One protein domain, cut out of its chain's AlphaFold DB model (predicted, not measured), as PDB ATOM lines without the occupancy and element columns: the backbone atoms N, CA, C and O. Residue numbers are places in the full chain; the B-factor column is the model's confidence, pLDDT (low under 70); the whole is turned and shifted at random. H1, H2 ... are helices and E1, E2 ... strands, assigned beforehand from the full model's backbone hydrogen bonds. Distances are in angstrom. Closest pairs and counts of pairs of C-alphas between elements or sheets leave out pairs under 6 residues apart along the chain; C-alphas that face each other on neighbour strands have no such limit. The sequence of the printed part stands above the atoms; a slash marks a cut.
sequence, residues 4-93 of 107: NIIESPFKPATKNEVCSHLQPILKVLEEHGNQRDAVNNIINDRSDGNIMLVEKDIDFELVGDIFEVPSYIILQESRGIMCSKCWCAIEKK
ATOM      1  N   ASN A   4     126.691 138.066 103.049       86.62
ATOM      2  CA  ASN A   4     126.626 139.277 103.862       86.62
ATOM      3  C   ASN A   4     126.733 138.945 105.350       86.62
ATOM      4  O   ASN A   4     126.022 138.073 105.856       86.62
ATOM      5  N   ILE A   5     127.571 139.693 106.066       83.75
ATOM      6  CA  ILE A   5     127.616 139.657 107.528       83.75
ATOM      7  C   ILE A   5     126.515 140.582 108.052       83.75
ATOM      8  O   ILE A   5     126.598 141.807 107.951       83.75
ATOM      9  N   ILE A   6     125.451 139.979 108.583       77.88
ATOM     10  CA  ILE A   6     124.273 140.707 109.059       77.88
ATOM     11  C   ILE A   6     124.533 141.220 110.476       77.88
ATOM     12  O   ILE A   6     124.973 140.486 111.359       77.88
ATOM     13  N   GLU A   7     124.229 142.494 110.703       71.88
ATOM     14  CA  GLU A   7     124.455 143.136 111.997       71.88
ATOM     15  C   GLU A   7     123.468 142.685 113.086       71.88
ATOM     16  O   GLU A   7     123.820 142.663 114.267       71.88
ATOM     17  N   SER A   8     122.244 142.330 112.690       73.62
ATOM     18  CA  SER A   8     121.119 142.046 113.579       73.62
ATOM     19  C   SER A   8     120.542 140.644 113.334       73.62
ATOM     20  O   SER A   8     120.398 140.253 112.173       73.62
ATOM     21  N   PRO A   9     120.164 139.896 114.388       75.50
ATOM     22  CA  PRO A   9     120.243 140.267 115.803       75.50
ATOM     23  C   PRO A   9     121.680 140.230 116.344       75.50
ATOM     24  O   PRO A   9     122.414 139.263 116.141       75.50
ATOM     25  N   PHE A  10     122.060 141.281 117.071       82.00
ATOM     26  CA  PHE A  10     123.375 141.387 117.696       82.00
ATOM     27  C   PHE A  10     123.489 140.464 118.917       82.00
ATOM     28  O   PHE A  10     122.620 140.473 119.792       82.00
ATOM     29  N   LYS A  11     124.593 139.711 119.002       86.94
ATOM     30  CA  LYS A  11     125.008 138.988 120.210       86.94
ATOM     31  C   LYS A  11     126.465 139.327 120.553       86.94
ATOM     32  O   LYS A  11     127.327 139.173 119.680       86.94
ATOM     33  N   PRO A  12     126.762 139.776 121.788       86.81
ATOM     34  CA  PRO A  12     128.135 140.024 122.224       86.81
ATOM     35  C   PRO A  12     128.926 138.714 122.339       86.81
ATOM     36  O   PRO A  12     128.345 137.627 122.331       86.81
ATOM     37  N   ALA A  13     130.253 138.819 122.458       87.44
ATOM     38  CA  ALA A  13     131.084 137.664 122.781       87.44
ATOM     39  C   ALA A  13     130.725 137.087 124.159       87.44
ATOM     40  O   ALA A  13     130.294 137.799 125.069       87.44
ATOM     41  N   THR A  14     130.920 135.783 124.301       87.06
ATOM     42  CA  THR A  14     130.783 135.044 125.558       87.06
ATOM     43  C   THR A  14     132.139 134.467 125.956       87.06
ATOM     44  O   THR A  14     133.146 134.729 125.309       87.06
ATOM     45  N   LYS A  15     132.193 133.623 126.991       84.56
ATOM     46  CA  LYS A  15     133.431 132.921 127.364       84.56
ATOM     47  C   LYS A  15     133.966 131.993 126.257       84.56
ATOM     48  O   LYS A  15     135.163 131.733 126.218       84.56
ATOM     49  N   ASN A  16     133.095 131.496 125.375       86.06
ATOM     50  CA  ASN A  16     133.432 130.437 124.413       86.06
ATOM     51  C   ASN A  16     133.211 130.841 122.948       86.06
ATOM     52  O   ASN A  16     133.559 130.093 122.035       86.06
ATOM     53  N   GLU A  17     132.598 131.999 122.708       89.56
ATOM     54  CA  GLU A  17     132.193 132.426 121.374       89.56
ATOM     55  C   GLU A  17     132.498 133.903 121.159       89.56
ATOM     56  O   GLU A  17     132.289 134.729 122.046       89.56
ATOM     57  N   VAL A  18     132.943 134.237 119.948       92.00
ATOM     58  CA  VAL A  18     133.026 135.623 119.472       92.00
ATOM     59  C   VAL A  18     131.628 136.206 119.245       92.00
ATOM     60  O   VAL A  18     130.633 135.479 119.234       92.00
ATOM     61  N   CYS A  19     131.548 137.521 119.032       93.00
ATOM     62  CA  CYS A  19     130.286 138.179 118.704       93.00
ATOM     63  C   CYS A  19     129.649 137.630 117.416       93.00
ATOM     64  O   CYS A  19     130.332 137.094 116.538       93.00
ATOM     65  N   SER A  20     128.340 137.838 117.263       93.62
ATOM     66  CA  SER A  20     127.569 137.375 116.101       93.62
ATOM     67  C   SER A  20     128.117 137.848 114.748       93.62
ATOM     68  O   SER A  20     127.881 137.185 113.745       93.62
ATOM     69  N   HIS A  21     128.867 138.956 114.695       94.00
ATOM     70  CA  HIS A  21     129.490 139.446 113.456       94.00
ATOM     71  C   HIS A  21     130.710 138.628 113.027       94.00
ATOM     72  O   HIS A  21     130.965 138.491 111.836       94.00
ATOM     73  N   LEU A  22     131.465 138.087 113.987       94.38
ATOM     74  CA  LEU A  22     132.665 137.290 113.720       94.38
ATOM     75  C   LEU A  22     132.380 135.786 113.672       94.38
ATOM     76  O   LEU A  22     133.186 135.041 113.121       94.38
ATOM     77  N   GLN A  23     131.239 135.330 114.200       94.12
ATOM     78  CA  GLN A  23     130.850 133.916 114.164       94.12
ATOM     79  C   GLN A  23     130.836 133.312 112.744       94.12
ATOM     80  O   GLN A  23     131.377 132.216 112.589       94.12
ATOM     81  N   PRO A  24     130.295 133.975 111.698       94.12
ATOM     82  CA  PRO A  24     130.325 133.438 110.336       94.12
ATOM     83  C   PRO A  24     131.749 133.251 109.804       94.12
ATOM     84  O   PRO A  24     132.051 132.222 109.207       94.12
ATOM     85  N   ILE A  25     132.628 134.222 110.069       94.62
ATOM     86  CA  ILE A  25     134.037 134.174 109.664       94.62
ATOM     87  C   ILE A  25     134.747 133.027 110.382       94.62
ATOM     88  O   ILE A  25     135.401 132.213 109.738       94.62
ATOM     89  N   LEU A  26     134.583 132.927 111.706       94.50
ATOM     90  CA  LEU A  26     135.180 131.853 112.500       94.50
ATOM     91  C   LEU A  26     134.754 130.479 111.979       94.50
ATOM     92  O   LEU A  26     135.599 129.610 111.800       94.50
ATOM     93  N   LYS A  27     133.464 130.310 111.674       94.44
ATOM     94  CA  LYS A  27     132.926 129.060 111.139       94.44
ATOM     95  C   LYS A  27     133.572 128.675 109.805       94.44
ATOM     96  O   LYS A  27     133.946 127.522 109.638       94.44
ATOM     97  N   VAL A  28     133.747 129.627 108.889       95.31
ATOM     98  CA  VAL A  28     134.430 129.382 107.605       95.31
ATOM     99  C   VAL A  28     135.889 128.981 107.811       95.31
ATOM    100  O   VAL A  28     136.354 128.026 107.192       95.31
ATOM    101  N   LEU A  29     136.603 129.653 108.718       94.81
ATOM    102  CA  LEU A  29     137.981 129.285 109.051       94.81
ATOM    103  C   LEU A  29     138.058 127.857 109.615       94.81
ATOM    104  O   LEU A  29     138.954 127.101 109.244       94.81
ATOM    105  N   GLU A  30     137.114 127.467 110.475       94.31
ATOM    106  CA  GLU A  30     137.017 126.107 111.024       94.31
ATOM    107  C   GLU A  30     136.702 125.062 109.946       94.31
ATOM    108  O   GLU A  30     137.361 124.024 109.870       94.31
ATOM    109  N   GLU A  31     135.741 125.351 109.065       94.69
ATOM    110  CA  GLU A  31     135.388 124.498 107.923       94.69
ATOM    111  C   GLU A  31     136.560 124.316 106.950       94.69
ATOM    112  O   GLU A  31     136.618 123.315 106.239       94.69
ATOM    113  N   HIS A  32     137.509 125.256 106.918       94.06
ATOM    114  CA  HIS A  32     138.729 125.187 106.105       94.06
ATOM    115  C   HIS A  32     139.961 124.758 106.919       94.06
ATOM    116  O   HIS A  32     141.111 124.936 106.516       94.06
ATOM    117  N   GLY A  33     139.721 124.104 108.056       92.88
ATOM    118  CA  GLY A  33     140.729 123.355 108.792       92.88
ATOM    119  C   GLY A  33     141.512 124.165 109.815       92.88
ATOM    120  O   GLY A  33     142.481 123.626 110.363       92.88
ATOM    121  N   ASN A  34     141.130 125.413 110.093       93.62
ATOM    122  CA  ASN A  34     141.575 126.108 111.296       93.62
ATOM    123  C   ASN A  34     140.852 125.543 112.533       93.62
ATOM    124  O   ASN A  34     139.867 124.815 112.422       93.62
ATOM    125  N   GLN A  35     141.375 125.808 113.725       92.94
ATOM    126  CA  GLN A  35     140.839 125.272 114.977       92.94
ATOM    127  C   GLN A  35     140.938 126.333 116.062       92.94
ATOM    128  O   GLN A  35     141.945 127.033 116.137       92.94
ATOM    129  N   ARG A  36     139.911 126.441 116.909       91.69
ATOM    130  CA  ARG A  36     139.969 127.280 118.114       91.69
ATOM    131  C   ARG A  36     141.036 126.756 119.066       91.69
ATOM    132  O   ARG A  36     141.234 125.546 119.178       91.69
ATOM    133  N   ASP A  37     141.654 127.666 119.805       87.50
ATOM    134  CA  ASP A  37     142.534 127.304 120.907       87.50
ATOM    135  C   ASP A  37     141.743 126.588 122.007       87.50
ATOM    136  O   ASP A  37     140.975 127.197 122.758       87.50
ATOM    137  N   ALA A  38     141.973 125.281 122.119       78.06
ATOM    138  CA  ALA A  38     141.300 124.414 123.079       78.06
ATOM    139  C   ALA A  38     141.604 124.770 124.546       78.06
ATOM    140  O   ALA A  38     140.891 124.323 125.443       78.06
ATOM    141  N   VAL A  39     142.660 125.548 124.807       80.94
ATOM    142  CA  VAL A  39     143.104 125.894 126.162       80.94
ATOM    143  C   VAL A  39     142.491 127.211 126.627       80.94
ATOM    144  O   VAL A  39     141.948 127.289 127.729       80.94
ATOM    145  N   ASN A  40     142.586 128.252 125.801       77.19
ATOM    146  CA  ASN A  40     142.360 129.624 126.253       77.19
ATOM    147  C   ASN A  40     140.959 130.179 125.939       77.19
ATOM    148  O   ASN A  40     140.604 131.209 126.506       77.19
ATOM    149  N   ASN A  41     140.140 129.487 125.127       82.69
ATOM    150  CA  ASN A  41     138.818 129.963 124.681       82.69
ATOM    151  C   ASN A  41     138.862 131.457 124.276       82.69
ATOM    152  O   ASN A  41     139.739 131.852 123.507       82.69
ATOM    153  N   ILE A  42     137.938 132.287 124.785       86.94
ATOM    154  CA  ILE A  42     138.029 133.745 124.677       86.94
ATOM    155  C   ILE A  42     138.940 134.289 125.778       86.94
ATOM    156  O   ILE A  42     138.674 134.120 126.970       86.94
ATOM    157  N   ILE A  43     139.977 135.008 125.363       88.69
ATOM    158  CA  ILE A  43     140.851 135.780 126.243       88.69
ATOM    159  C   ILE A  43     140.472 137.258 126.195       88.69
ATOM    160  O   ILE A  43     139.968 137.753 125.189       88.69
ATOM    161  N   ASN A  44     140.751 137.973 127.278       82.94
ATOM    162  CA  ASN A  44     140.592 139.418 127.322       82.94
ATOM    163  C   ASN A  44     141.952 140.087 127.079       82.94
ATOM    164  O   ASN A  44     142.958 139.672 127.662       82.94
ATOM    165  N   ASP A  45     142.008 141.075 126.190       76.75
ATOM    166  CA  ASP A  45     143.204 141.891 126.011       76.75
ATOM    167  C   ASP A  45     143.297 142.990 127.083       76.75
ATOM    168  O   ASP A  45     142.378 143.213 127.863       76.75
ATOM    169  N   ARG A  46     144.430 143.696 127.164       67.06
ATOM    170  CA  ARG A  46     144.622 144.766 128.168       67.06
ATOM    171  C   ARG A  46     143.704 145.985 127.969       67.06
ATOM    172  O   ARG A  46     143.796 146.930 128.746       67.06
ATOM    173  N   SER A  47     142.893 145.995 126.919       71.56
ATOM    174  CA  SER A  47     141.970 147.060 126.532       71.56
ATOM    175  C   SER A  47     140.515 146.575 126.543       71.56
ATOM    176  O   SER A  47     139.680 147.148 125.849       71.56
ATOM    177  N   ASP A  48     140.223 145.527 127.320       66.75
ATOM    178  CA  ASP A  48     138.906 144.902 127.469       66.75
ATOM    179  C   ASP A  48     138.344 144.249 126.187       66.75
ATOM    180  O   ASP A  48     137.166 143.887 126.126       66.75
ATOM    181  N   GLY A  49     139.177 144.035 125.166       81.69
ATOM    182  CA  GLY A  49     138.808 143.351 123.933       81.69
ATOM    183  C   GLY A  49     138.728 141.831 124.099       81.69
ATOM    184  O   GLY A  49     139.567 141.222 124.757       81.69
ATOM    185  N   ASN A  50     137.734 141.194 123.476       90.81
ATOM    186  CA  ASN A  50     137.535 139.739 123.522       90.81
ATOM    187  C   ASN A  50     138.204 139.059 122.325       90.81
ATOM    188  O   ASN A  50     137.746 139.213 121.194       90.81
ATOM    189  N   ILE A  51     139.252 138.275 122.548       91.81
ATOM    190  CA  ILE A  51     140.015 137.617 121.483       91.81
ATOM    191  C   ILE A  51     139.745 136.112 121.499       91.81
ATOM    192  O   ILE A  51     139.923 135.452 122.518       91.81
ATOM    193  N   MET A  52     139.369 135.560 120.348       93.19
ATOM    194  CA  MET A  52     139.428 134.128 120.067       93.19
ATOM    195  C   MET A  52     140.756 133.807 119.399       93.19
ATOM    196  O   MET A  52     141.085 134.386 118.362       93.19
ATOM    197  N   LEU A  53     141.496 132.861 119.965       93.00
ATOM    198  CA  LEU A  53     142.710 132.361 119.336       93.00
ATOM    199  C   LEU A  53     142.395 131.191 118.406       93.00
ATOM    200  O   LEU A  53     141.581 130.326 118.736       93.00
ATOM    201  N   VAL A  54     143.076 131.157 117.265       93.62
ATOM    202  CA  VAL A  54     143.036 130.041 116.318       93.62
ATOM    203  C   VAL A  54     144.431 129.456 116.100       93.62
ATOM    204  O   VAL A  54     145.429 130.173 116.134       93.62
ATOM    205  N   GLU A  55     144.523 128.145 115.919       92.19
ATOM    206  CA  GLU A  55     145.793 127.407 115.908       92.19
ATOM    207  C   GLU A  55     146.602 127.610 114.612       92.19
ATOM    208  O   GLU A  55     147.835 127.579 114.637       92.19
ATOM    209  N   LYS A  56     145.936 127.835 113.472       92.38
ATOM    210  CA  LYS A  56     146.582 128.038 112.162       92.38
ATOM    211  C   LYS A  56     146.522 129.497 111.716       92.38
ATOM    212  O   LYS A  56     145.743 130.290 112.244       92.38
ATOM    213  N   ASP A  57     147.342 129.832 110.721       91.81
ATOM    214  CA  ASP A  57     147.274 131.121 110.029       91.81
ATOM    215  C   ASP A  57     145.858 131.416 109.520       91.81
ATOM    216  O   ASP A  57     145.122 130.516 109.107       91.81
ATOM    217  N   ILE A  58     145.470 132.687 109.610       93.69
ATOM    218  CA  ILE A  58     144.185 133.164 109.106       93.69
ATOM    219  C   ILE A  58     144.347 133.399 107.609       93.69
ATOM    220  O   ILE A  58     145.190 134.190 107.191       93.69
ATOM    221  N   ASP A  59     143.527 132.718 106.818       94.06
ATOM    222  CA  ASP A  59     143.444 132.934 105.380       94.06
ATOM    223  C   ASP A  59     142.537 134.144 105.103       94.06
ATOM    224  O   ASP A  59     141.308 134.059 105.156       94.06
ATOM    225  N   PHE A  60     143.151 135.310 104.899       93.62
ATOM    226  CA  PHE A  60     142.426 136.557 104.651       93.62
ATOM    227  C   PHE A  60     141.836 136.620 103.237       93.62
ATOM    228  O   PHE A  60     140.790 137.247 103.059       93.62
ATOM    229  N   GLU A  61     142.465 135.956 102.263       93.00
ATOM    230  CA  GLU A  61     141.953 135.857 100.892       93.00
ATOM    231  C   GLU A  61     140.633 135.085 100.890       93.00
ATOM    232  O   GLU A  61     139.628 135.592 100.396       93.00
ATOM    233  N   LEU A  62     140.586 133.942 101.583       93.06
ATOM    234  CA  LEU A  62     139.366 133.157 101.776       93.06
ATOM    235  C   LEU A  62     138.214 133.987 102.361       93.06
ATOM    236  O   LEU A  62     137.075 133.923 101.887       93.06
ATOM    237  N   VAL A  63     138.493 134.769 103.408       92.38
ATOM    238  CA  VAL A  63     137.481 135.631 104.040       92.38
ATOM    239  C   VAL A  63     137.003 136.699 103.058       92.38
ATOM    240  O   VAL A  63     135.797 136.935 102.955       92.38
ATOM    241  N   GLY A  64     137.928 137.312 102.318       91.19
ATOM    242  CA  GLY A  64     137.621 138.286 101.278       91.19
ATOM    243  C   GLY A  64     136.800 137.700 100.129       91.19
ATOM    244  O   GLY A  64     135.924 138.388  99.608       91.19
ATOM    245  N   ASP A  65     137.026 136.443  99.760       93.00
ATOM    246  CA  ASP A  65     136.331 135.761  98.666       93.00
ATOM    247  C   ASP A  65     134.919 135.316  99.043       93.00
ATOM    248  O   ASP A  65     134.003 135.399  98.217       93.00
ATOM    249  N   ILE A  66     134.717 134.889 100.291       93.62
ATOM    250  CA  ILE A  66     133.422 134.395 100.769       93.62
ATOM    251  C   ILE A  66     132.512 135.533 101.224       93.62
ATOM    252  O   ILE A  66     131.310 135.474 100.961       93.62
ATOM    253  N   PHE A  67     133.042 136.566 101.883       93.50
ATOM    254  CA  PHE A  67     132.223 137.575 102.557       93.50
ATOM    255  C   PHE A  67     132.287 138.953 101.903       93.50
ATOM    256  O   PHE A  67     133.335 139.428 101.470       93.50
ATOM    257  N   GLU A  68     131.150 139.649 101.904       93.19
ATOM    258  CA  GLU A  68     131.138 141.103 101.763       93.19
ATOM    259  C   GLU A  68     131.493 141.708 103.128       93.19
ATOM    260  O   GLU A  68     130.653 141.799 104.026       93.19
ATOM    261  N   VAL A  69     132.778 142.023 103.315       92.19
ATOM    262  CA  VAL A  69     133.322 142.467 104.604       92.19
ATOM    263  C   VAL A  69     132.878 143.909 104.883       92.19
ATOM    264  O   VAL A  69     133.287 144.823 104.164       92.19
ATOM    265  N   PRO A  70     132.053 144.151 105.915       91.75
ATOM    266  CA  PRO A  70     131.584 145.492 106.228       91.75
ATOM    267  C   PRO A  70     132.688 146.307 106.914       91.75
ATOM    268  O   PRO A  70     133.575 145.754 107.557       91.75
ATOM    269  N   SER A  71     132.592 147.637 106.862       93.12
ATOM    270  CA  SER A  71     133.639 148.557 107.348       93.12
ATOM    271  C   SER A  71     133.987 148.441 108.839       93.12
ATOM    272  O   SER A  71     135.051 148.886 109.263       93.12
ATOM    273  N   TYR A  72     133.097 147.864 109.649       92.25
ATOM    274  CA  TYR A  72     133.348 147.615 111.068       92.25
ATOM    275  C   TYR A  72     134.101 146.300 111.333       92.25
ATOM    276  O   TYR A  72     134.497 146.052 112.473       92.25
ATOM    277  N   ILE A  73     134.295 145.461 110.313       94.06
ATOM    278  CA  ILE A  73     135.199 144.314 110.352       94.06
ATOM    279  C   ILE A  73     136.507 144.722 109.684       94.06
ATOM    280  O   ILE A  73     136.551 145.071 108.508       94.06
ATOM    281  N   ILE A  74     137.584 144.679 110.455       94.56
ATOM    282  CA  ILE A  74     138.914 145.088 110.032       94.56
ATOM    283  C   ILE A  74     139.759 143.826 109.875       94.56
ATOM    284  O   ILE A  74     140.014 143.121 110.853       94.56
ATOM    285  N   LEU A  75     140.196 143.554 108.649       94.12
ATOM    286  CA  LEU A  75     141.190 142.524 108.353       94.12
ATOM    287  C   LEU A  75     142.582 143.145 108.531       94.12
ATOM    288  O   LEU A  75     142.939 144.077 107.815       94.12
ATOM    289  N   GLN A  76     143.348 142.676 109.511       90.31
ATOM    290  CA  GLN A  76     144.712 143.130 109.782       90.31
ATOM    291  C   GLN A  76     145.665 141.944 109.658       90.31
ATOM    292  O   GLN A  76     145.821 141.188 110.612       90.31
ATOM    293  N   GLU A  77     146.349 141.790 108.525       86.56
ATOM    294  CA  GLU A  77     147.239 140.638 108.279       86.56
ATOM    295  C   GLU A  77     148.300 140.430 109.368       86.56
ATOM    296  O   GLU A  77     148.642 139.303 109.718       86.56
ATOM    297  N   SER A  78     148.776 141.516 109.980       83.00
ATOM    298  CA  SER A  78     149.771 141.472 111.053       83.00
ATOM    299  C   SER A  78     149.224 141.035 112.419       83.00
ATOM    300  O   SER A  78     150.008 140.872 113.353       83.00
ATOM    301  N   ARG A  79     147.898 140.937 112.593       83.56
ATOM    302  CA  ARG A  79     147.270 140.714 113.907       83.56
ATOM    303  C   ARG A  79     146.113 139.717 113.873       83.56
ATOM    304  O   ARG A  79     146.083 138.810 114.699       83.56
ATOM    305  N   GLY A  80     145.177 139.873 112.945       92.56
ATOM    306  CA  GLY A  80     143.981 139.050 112.838       92.56
ATOM    307  C   GLY A  80     142.779 139.819 112.297       92.56
ATOM    308  O   GLY A  80     142.915 140.795 111.563       92.56
ATOM    309  N   ILE A  81     141.584 139.374 112.666       95.19
ATOM    310  CA  ILE A  81     140.311 139.954 112.231       95.19
ATOM    311  C   ILE A  81     139.639 140.597 113.435       95.19
ATOM    312  O   ILE A  81     139.398 139.916 114.425       95.19
ATOM    313  N   MET A  82     139.301 141.881 113.355       94.69
ATOM    314  CA  MET A  82     138.697 142.630 114.458       94.69
ATOM    315  C   MET A  82     137.306 143.139 114.089       94.69
ATOM    316  O   MET A  82     137.110 143.714 113.026       94.69
ATOM    317  N   CYS A  83     136.352 143.011 115.006       93.38
ATOM    318  CA  CYS A  83     135.093 143.742 114.975       93.38
ATOM    319  C   CYS A  83     135.203 144.992 115.856       93.38
ATOM    320  O   CYS A  83     135.242 144.889 117.084       93.38
ATOM    321  N   SER A  84     135.210 146.177 115.242       91.19
ATOM    322  CA  SER A  84     135.329 147.461 115.946       91.19
ATOM    323  C   SER A  84     134.061 147.874 116.699       91.19
ATOM    324  O   SER A  84     134.135 148.697 117.607       91.19
ATOM    325  N   LYS A  85     132.904 147.271 116.386       89.94
ATOM    326  CA  LYS A  85     131.655 147.486 117.142       89.94
ATOM    327  C   LYS A  85     131.661 146.780 118.494       89.94
ATOM    328  O   LYS A  85     131.178 147.330 119.477       89.94
ATOM    329  N   CYS A  86     132.182 145.558 118.536       89.06
ATOM    330  CA  CYS A  86     132.107 144.694 119.717       89.06
ATOM    331  C   CYS A  86     133.436 144.569 120.454       89.06
ATOM    332  O   CYS A  86     133.495 143.851 121.448       89.06
ATOM    333  N   TRP A  87     134.497 145.179 119.915       90.25
ATOM    334  CA  TRP A  87     135.869 144.994 120.384       90.25
ATOM    335  C   TRP A  87     136.233 143.509 120.514       90.25
ATOM    336  O   TRP A  87     136.863 143.075 121.471       90.25
ATOM    337  N   CYS A  88     135.776 142.705 119.552       91.75
ATOM    338  CA  CYS A  88     136.073 141.276 119.482       91.75
ATOM    339  C   CYS A  88     137.098 141.028 118.379       91.75
ATOM    340  O   CYS A  88     137.052 141.712 117.358       91.75
ATOM    341  N   ALA A  89     137.973 140.041 118.538       93.94
ATOM    342  CA  ALA A  89     138.932 139.675 117.508       93.94
ATOM    343  C   ALA A  89     139.107 138.159 117.362       93.94
ATOM    344  O   ALA A  89     138.854 137.397 118.292       93.94
ATOM    345  N   ILE A  90     139.552 137.738 116.182       94.69
ATOM    346  CA  ILE A  90     140.090 136.408 115.900       94.69
ATOM    347  C   ILE A  90     141.567 136.607 115.570       94.69
ATOM    348  O   ILE A  90     141.884 137.285 114.593       94.69
ATOM    349  N   GLU A  91     142.463 136.046 116.373       93.56
ATOM    350  CA  GLU A  91     143.913 136.167 116.182       93.56
ATOM    351  C   GLU A  91     144.556 134.778 116.076       93.56
ATOM    352  O   GLU A  91     144.103 133.816 116.700       93.56
ATOM    353  N   LYS A  92     145.651 134.662 115.317       92.12
ATOM    354  CA  LYS A  92     146.468 133.444 115.349       92.12
ATOM    355  C   LYS A  92     147.114 133.310 116.726       92.12
ATOM    356  O   LYS A  92     147.731 134.249 117.235       92.12
ATOM    357  N   LYS A  93     147.050 132.110 117.293       88.81
ATOM    358  CA  LYS A  93     147.787 131.740 118.495       88.81
ATOM    359  C   LYS A  93     149.282 131.865 118.229       88.81
ATOM    360  O   LYS A  93     149.885 131.070 117.509       88.81
TER     361      LYS A  93
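This is residues 4 to 93 of the 107 residues of an uncharacterized protein of Psychromonas sp. RZ5 (UniProt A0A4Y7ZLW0). A strongly twisted wall of five strands, E1 to E5, has H1 and the long unnamed stretch of residues 4 to 22 over one face, while the other face is bare. H2 sits toward the E3 end of this wall, next to H1. The printed part has 90 residues, with two named helices and five named strands in the order H1 E1 E2 H2 E3 E4 E5; the mixed sheet runs E1 E2 E5 E4 E3. The class is mixed, helices and strands, though under half of the residues are in named elements. The whole is compact, with a radius of gyration of the C-alphas of 11.8 A, and rounded, with spans of 29 by 27 by 22 A.

In the sheet, E2, residues 50 to 54, and E5, residues 88 to 92, are parallel inner neighbours at 26 degrees, with N 52 and O 89 within hydrogen-bond range at 2.8 A. E4, residues 80 to 83, is antiparallel to E5 at 174 degrees, with N 90 and O 81 at 2.8 A. E3, residues 73 to 76, is an edge strand antiparallel to E4 at 159 degrees, with N 74 and O 82 at 2.8 A. E3, E4 and E5 form a meander, each strand the antiparallel neighbour of the one before. The other edge strand, E1, residues 42 to 44, forms a hairpin with E2 at 132 degrees, with N 43 and O 51 at 2.9 A. The sheet is only just strongly twisted, its C-alphas lying up to 4.0 A off the best plane. H1, residues 23 to 31, is on the sheet but only grazes it, with its residues 23 to 30; its closest C-alphas to E5 are those of Leu 26 and Ile 90, 7.5 A apart. H2, residues 60 to 66, also only grazes the sheet, with its residues 60 to 64; the C-alphas of Phe 60 and Leu 75 in E3 are its closest to that strand, 7.1 A apart. H1 and H2 are close but not clearly touching, about perpendicular at 76 degrees, the C-alphas of Ile 25 and Val 63 being closest at 6.8 A. E2, H2 and E3 form a split strand-helix-strand unit, two strands running the same way with E5 and E4 between them, and its crossover is right-handed. In H1 and H2 every O i to N i+4 pair is within hydrogen-bond range.

H1 begins at C-alpha 23 at (130.850, 133.916, 114.164) and measures 12.2 A. E5 measures 13.7 A and ends at C-alpha 92 at (146.468, 133.444, 115.349). E2 measures 13.3 A, E4 10.3 A, H2 10.0 A, E3 9.6 A and E1 6.8 A.

The two C-alphas farthest apart are those of Arg 46 and Asp 65, 31.9 A. The printed part has no cut and no long link. The mean pLDDT of the printed part is 89.1, with residues 46 and 48 under 70.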